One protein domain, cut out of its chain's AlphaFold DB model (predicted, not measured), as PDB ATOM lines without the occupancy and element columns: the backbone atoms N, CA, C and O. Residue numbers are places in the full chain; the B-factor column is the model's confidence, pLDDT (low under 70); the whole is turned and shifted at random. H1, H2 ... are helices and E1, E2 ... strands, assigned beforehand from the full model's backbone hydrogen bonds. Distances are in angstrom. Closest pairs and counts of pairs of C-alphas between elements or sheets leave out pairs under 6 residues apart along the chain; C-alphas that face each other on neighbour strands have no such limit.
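Overview. This is residues 305 to 351 of the 502 residues of an uncharacterized protein of Amniculicola lignicola CBS 123094 (UniProt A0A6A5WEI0). With little regular structure, the printed part makes one pass holding two short helices, H1 and H2, then folds back into a hairpin of two short strands, E1 and E2, with a wide loop. The 47 residues hold H1, H2, E1, E2 in that order, the two-strand sheet antiparallel; the class is mixed, with 14 residues in named elements. It is compact, radius of gyration of the C-alphas 10.7 A, yet elongated, spanning 30 by 17 by 16 A.

Arrangement. H1, residues 312 to 315, and H2, residues 321 to 324, are apart. The closest C-alphas of H2 and E1, residues 328 to 330, are Phe 323 and Phe 329, 7.3 A. E1 forms a hairpin with E2, residues 342 to 344, antiparallel at 139 degrees; N 329 and O 343 are 3.0 A apart, within hydrogen-bond range. Both helices are too short for O i to N i+4 pairs; of one O i to N i+3 pair each, H1 has 1 within range, H2 0.

Along the chain. H1, 4.9 A long, begins at C-alpha 312 (10.984, -3.149, -53.166). H2 measures 5.3 A, E1 7.2 A. E2, 7.0 A, ends at C-alpha 344 (-4.099, -11.872, -46.006).

Size, cuts and confidence. The farthest C-alphas, Gly 307 and Asn 347, are 32.5 A apart. The printed part has no cut; E1 to E2 is a long link. pLDDT is under 70 at residues 305 to 310, 312 to 314 and 332 to 340.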
ATOM      1  N   LEU A 305       6.439   3.717 -48.299       54.84
ATOM      2  CA  LEU A 305       5.757   4.050 -49.545       54.84
ATOM      3  C   LEU A 305       6.651   4.966 -50.388       54.84
ATOM      4  O   LEU A 305       7.121   5.993 -49.902       54.84
ATOM      5  N   SER A 306       6.851   4.616 -51.657       55.66
ATOM      6  CA  SER A 306       7.565   5.432 -52.641       55.66
ATOM      7  C   SER A 306       6.595   5.828 -53.751       55.66
ATOM      8  O   SER A 306       6.047   4.967 -54.435       55.66
ATOM      9  N   GLY A 307       6.300   7.125 -53.885       62.00
ATOM     10  CA  GLY A 307       5.329   7.622 -54.872       62.00
ATOM     11  C   GLY A 307       3.917   7.027 -54.733       62.00
ATOM     12  O   GLY A 307       3.230   6.851 -55.732       62.00
ATOM     13  N   GLY A 308       3.509   6.646 -53.517       63.69
ATOM     14  CA  GLY A 308       2.239   5.951 -53.256       63.69
ATOM     15  C   GLY A 308       2.250   4.442 -53.541       63.69
ATOM     16  O   GLY A 308       1.274   3.766 -53.225       63.69
ATOM     17  N   LYS A 309       3.347   3.894 -54.079       63.16
ATOM     18  CA  LYS A 309       3.551   2.452 -54.272       63.16
ATOM     19  C   LYS A 309       4.322   1.837 -53.106       63.16
ATOM     20  O   LYS A 309       5.073   2.517 -52.407       63.16
ATOM     21  N   ILE A 310       4.159   0.531 -52.919       65.50
ATOM     22  CA  ILE A 310       4.974  -0.274 -52.005       65.50
ATOM     23  C   ILE A 310       6.403  -0.326 -52.576       65.50
ATOM     24  O   ILE A 310       6.573  -0.622 -53.755       65.50
ATOM     25  N   SER A 311       7.428   0.005 -51.782       70.88
ATOM     26  CA  SER A 311       8.821  -0.091 -52.247       70.88
ATOM     27  C   SER A 311       9.307  -1.543 -52.296       70.88
ATOM     28  O   SER A 311       8.856  -2.373 -51.512       70.88
ATOM     29  N   GLU A 312      10.293  -1.846 -53.139       69.56
ATOM     30  CA  GLU A 312      10.984  -3.149 -53.166       69.56
ATOM     31  C   GLU A 312      11.531  -3.538 -51.774       69.56
ATOM     32  O   GLU A 312      11.338  -4.657 -51.298       69.56
ATOM     33  N   THR A 313      12.093  -2.565 -51.048       69.06
ATOM     34  CA  THR A 313      12.515  -2.678 -49.637       69.06
ATOM     35  C   THR A 313      11.363  -2.987 -48.674       69.06
ATOM     36  O   THR A 313      11.591  -3.503 -47.585       69.06
ATOM     37  N   THR A 314      10.123  -2.668 -49.050       69.62
ATOM     38  CA  THR A 314       8.927  -3.065 -48.302       69.62
ATOM     39  C   THR A 314       8.463  -4.467 -48.693       69.62
ATOM     40  O   THR A 314       8.010  -5.211 -47.829       69.62
ATOM     41  N   MET A 315       8.599  -4.855 -49.962       70.25
ATOM     42  CA  MET A 315       8.210  -6.183 -50.453       70.25
ATOM     43  C   MET A 315       9.136  -7.285 -49.933       70.25
ATOM     44  O   MET A 315       8.666  -8.366 -49.583       70.25
ATOM     45  N   SER A 316      10.424  -6.989 -49.734       71.06
ATOM     46  CA  SER A 316      11.354  -7.878 -49.022       71.06
ATOM     47  C   SER A 316      11.023  -8.073 -47.531       71.06
ATOM     48  O   SER A 316      11.651  -8.906 -46.876       71.06
ATOM     49  N   ASN A 317       9.980  -7.412 -47.002       70.06
ATOM     50  CA  ASN A 317       9.390  -7.776 -45.714       70.06
ATOM     51  C   ASN A 317       8.480  -9.020 -45.775       70.06
ATOM     52  O   ASN A 317       8.116  -9.502 -44.706       70.06
ATOM     53  N   ASN A 318       8.108  -9.561 -46.949       72.62
ATOM     54  CA  ASN A 318       7.284 -10.783 -47.044       72.62
ATOM     55  C   ASN A 318       7.795 -11.915 -46.115       72.62
ATOM     56  O   ASN A 318       7.013 -12.414 -45.311       72.62
ATOM     57  N   PRO A 319       9.094 -12.281 -46.110       73.31
ATOM     58  CA  PRO A 319       9.643 -13.274 -45.179       73.31
ATOM     59  C   PRO A 319       9.968 -12.746 -43.760       73.31
ATOM     60  O   PRO A 319      10.663 -13.433 -43.003       73.31
ATOM     61  N   THR A 320       9.547 -11.538 -43.356       78.25
ATOM     62  CA  THR A 320       9.785 -11.028 -41.984       78.25
ATOM     63  C   THR A 320       8.849 -11.660 -40.964       78.25
ATOM     64  O   THR A 320       7.715 -12.030 -41.258       78.25
ATOM     65  N   MET A 321       9.326 -11.731 -39.724       82.25
ATOM     66  CA  MET A 321       8.556 -12.277 -38.614       82.25
ATOM     67  C   MET A 321       7.311 -11.439 -38.317       82.25
ATOM     68  O   MET A 321       6.247 -11.997 -38.091       82.25
ATOM     69  N   GLU A 322       7.407 -10.106 -38.354       81.31
ATOM     70  CA  GLU A 322       6.271  -9.216 -38.090       81.31
ATOM     71  C   GLU A 322       5.151  -9.360 -39.116       81.31
ATOM     72  O   GLU A 322       3.986  -9.353 -38.735       81.31
ATOM     73  N   PHE A 323       5.485  -9.494 -40.403       79.19
ATOM     74  CA  PHE A 323       4.481  -9.572 -41.465       79.19
ATOM     75  C   PHE A 323       3.719 -10.902 -41.414       79.19
ATOM     76  O   PHE A 323       2.488 -10.933 -41.479       79.19
ATOM     77  N   GLN A 324       4.447 -11.991 -41.154       83.88
ATOM     78  CA  GLN A 324       3.888 -13.325 -40.952       83.88
ATOM     79  C   GLN A 324       3.094 -13.428 -39.627       83.88
ATOM     80  O   GLN A 324       2.013 -14.012 -39.595       83.88
ATOM     81  N   LEU A 325       3.521 -12.733 -38.561       85.25
ATOM     82  CA  LEU A 325       2.752 -12.530 -37.314       85.25
ATOM     83  C   LEU A 325       1.504 -11.636 -37.465       85.25
ATOM     84  O   LEU A 325       0.747 -11.471 -36.504       85.25
ATOM     85  N   GLU A 326       1.268 -11.052 -38.639       83.44
ATOM     86  CA  GLU A 326      -0.002 -10.413 -39.003       83.44
ATOM     87  C   GLU A 326      -0.762 -11.184 -40.093       83.44
ATOM     88  O   GLU A 326      -1.803 -10.714 -40.550       83.44
ATOM     89  N   ASN A 327      -0.276 -12.378 -40.457       82.56
ATOM     90  CA  ASN A 327      -0.868 -13.285 -41.439       82.56
ATOM     91  C   ASN A 327      -1.046 -12.641 -42.833       82.56
ATOM     92  O   ASN A 327      -2.045 -12.867 -43.518       82.56
ATOM     93  N   LYS A 328      -0.070 -11.809 -43.230       81.88
ATOM     94  CA  LYS A 328      -0.061 -11.003 -44.462       81.88
ATOM     95  C   LYS A 328       0.920 -11.524 -45.509       81.88
ATOM     96  O   LYS A 328       1.966 -12.072 -45.170       81.88
ATOM     97  N   PHE A 329       0.622 -11.222 -46.770       81.81
ATOM     98  CA  PHE A 329       1.550 -11.332 -47.895       81.81
ATOM     99  C   PHE A 329       1.341 -10.196 -48.910       81.81
ATOM    100  O   PHE A 329       0.297  -9.545 -48.929       81.81
ATOM    101  N   PHE A 330       2.339  -9.944 -49.751       78.00
ATOM    102  CA  PHE A 330       2.169  -9.243 -51.026       78.00
ATOM    103  C   PHE A 330       1.982 -10.278 -52.139       78.00
ATOM    104  O   PHE A 330       2.693 -11.285 -52.155       78.00
ATOM    105  N   ASP A 331       0.987 -10.051 -52.994       70.44
ATOM    106  CA  ASP A 331       0.419 -11.046 -53.907       70.44
ATOM    107  C   ASP A 331       1.013 -10.973 -55.327       70.44
ATOM    108  O   ASP A 331       0.870  -9.962 -56.017       70.44
ATOM    109  N   GLY A 332       1.665 -12.055 -55.767       63.81
ATOM    110  CA  GLY A 332       2.382 -12.153 -57.044       63.81
ATOM    111  C   GLY A 332       3.852 -11.705 -56.990       63.81
ATOM    112  O   GLY A 332       4.409 -11.412 -55.931       63.81
ATOM    113  N   ASP A 333       4.502 -11.623 -58.153       61.75
ATOM    114  CA  ASP A 333       5.922 -11.251 -58.274       61.75
ATOM    115  C   ASP A 333       6.123  -9.716 -58.405       61.75
ATOM    116  O   ASP A 333       5.479  -9.090 -59.260       61.75
ATOM    117  N   PRO A 334       6.993  -9.074 -57.586       55.50
ATOM    118  CA  PRO A 334       7.359  -7.660 -57.735       55.50
ATOM    119  C   PRO A 334       7.818  -7.259 -59.142       55.50
ATOM    120  O   PRO A 334       7.558  -6.129 -59.556       55.50
ATOM    121  N   ALA A 335       8.493  -8.149 -59.877       58.12
ATOM    122  CA  ALA A 335       9.016  -7.840 -61.206       58.12
ATOM    123  C   ALA A 335       7.924  -7.773 -62.288       58.12
ATOM    124  O   ALA A 335       8.115  -7.106 -63.305       58.12
ATOM    125  N   THR A 336       6.771  -8.420 -62.073       63.50
ATOM    126  CA  THR A 336       5.672  -8.486 -63.055       63.50
ATOM    127  C   THR A 336       4.474  -7.605 -62.700       63.50
ATOM    128  O   THR A 336       3.782  -7.141 -63.606       63.50
ATOM    129  N   ASN A 337       4.237  -7.302 -61.416       64.69
ATOM    130  CA  ASN A 337       3.110  -6.470 -60.981       64.69
ATOM    131  C   ASN A 337       3.559  -5.302 -60.071       64.69
ATOM    132  O   ASN A 337       3.569  -5.429 -58.851       64.69
ATOM    133  N   PRO A 338       3.847  -4.102 -60.607       59.22
ATOM    134  CA  PRO A 338       4.224  -2.925 -59.810       59.22
ATOM    135  C   PRO A 338       3.013  -2.194 -59.182       59.22
ATOM    136  O   PRO A 338       3.062  -0.976 -58.957       59.22
ATOM    137  N   SER A 339       1.906  -2.908 -58.966       60.06
ATOM    138  CA  SER A 339       0.626  -2.431 -58.415       60.06
ATOM    139  C   SER A 339       0.025  -3.401 -57.384       60.06
ATOM    140  O   SER A 339      -1.171  -3.331 -57.094       60.06
ATOM    141  N   GLN A 340       0.848  -4.296 -56.819       69.12
ATOM    142  CA  GLN A 340       0.414  -5.270 -55.817       69.12
ATOM    143  C   GLN A 340      -0.306  -4.639 -54.627       69.12
ATOM    144  O   GLN A 340       0.004  -3.533 -54.176       69.12
ATOM    145  N   LYS A 341      -1.248  -5.408 -54.084       70.81
ATOM    146  CA  LYS A 341      -1.939  -5.115 -52.833       70.81
ATOM    147  C   LYS A 341      -1.380  -6.017 -51.733       70.81
ATOM    148  O   LYS A 341      -0.866  -7.102 -51.993       70.81
ATOM    149  N   MET A 342      -1.479  -5.542 -50.498       78.19
ATOM    150  CA  MET A 342      -1.255  -6.363 -49.313       78.19
ATOM    151  C   MET A 342      -2.495  -7.237 -49.096       78.19
ATOM    152  O   MET A 342      -3.575  -6.708 -48.824       78.19
ATOM    153  N   SER A 343      -2.314  -8.548 -49.199       80.94
ATOM    154  CA  SER A 343      -3.327  -9.582 -48.999       80.94
ATOM    155  C   SER A 343      -3.142 -10.272 -47.640       80.94
ATOM    156  O   SER A 343      -2.137 -10.073 -46.950       80.94
ATOM    157  N   TYR A 344      -4.127 -11.076 -47.238       81.69
ATOM    158  CA  TYR A 344      -4.099 -11.872 -46.006       81.69
ATOM    159  C   TYR A 344      -4.294 -13.348 -46.338       81.69
ATOM    160  O   TYR A 344      -5.129 -13.689 -47.172       81.69
ATOM    161  N   PHE A 345      -3.537 -14.217 -45.673       78.75
ATOM    162  CA  PHE A 345      -3.641 -15.668 -45.823       78.75
ATOM    163  C   PHE A 345      -4.959 -16.196 -45.236       78.75
ATOM    164  O   PHE A 345      -5.313 -15.858 -44.104       78.75
ATOM    165  N   SER A 346      -5.686 -17.041 -45.966       78.62
ATOM    166  CA  SER A 346      -7.002 -17.546 -45.548       78.62
ATOM    167  C   SER A 346      -6.939 -18.589 -44.429       78.62
ATOM    168  O   SER A 346      -7.790 -18.580 -43.539       78.62
ATOM    169  N   ASN A 347      -5.924 -19.456 -44.427       80.19
ATOM    170  CA  ASN A 347      -5.874 -20.675 -43.612       80.19
ATOM    171  C   ASN A 347      -4.866 -20.592 -42.449       80.19
ATOM    172  O   ASN A 347      -4.590 -21.595 -41.792       80.19
ATOM    173  N   ASN A 348      -4.398 -19.382 -42.112       83.44
ATOM    174  CA  ASN A 348      -3.374 -19.080 -41.096       83.44
ATOM    175  C   ASN A 348      -1.922 -19.438 -41.489       83.44
ATOM    176  O   ASN A 348      -1.054 -19.549 -40.616       83.44
ATOM    177  N   GLU A 349      -1.632 -19.588 -42.782       83.44
ATOM    178  CA  GLU A 349      -0.315 -19.951 -43.320       83.44
ATOM    179  C   GLU A 349       0.802 -19.032 -42.806       83.44
ATOM    180  O   GLU A 349       1.905 -19.499 -42.513       83.44
ATOM    181  N   GLY A 350       0.517 -17.740 -42.608       84.00
ATOM    182  CA  GLY A 350       1.499 -16.797 -42.083       84.00
ATOM    183  C   GLY A 350       1.825 -17.007 -40.607       84.00
ATOM    184  O   GLY A 350       2.991 -16.952 -40.218       84.00
ATOM    185  N   TYR A 351       0.844 -17.368 -39.776       88.12
ATOM    186  CA  TYR A 351       1.131 -17.758 -38.392       88.12
ATOM    187  C   TYR A 351       1.963 -19.050 -38.331       88.12
ATOM    188  O   TYR A 351       2.853 -19.160 -37.487       88.12
TER     189      TYR A 351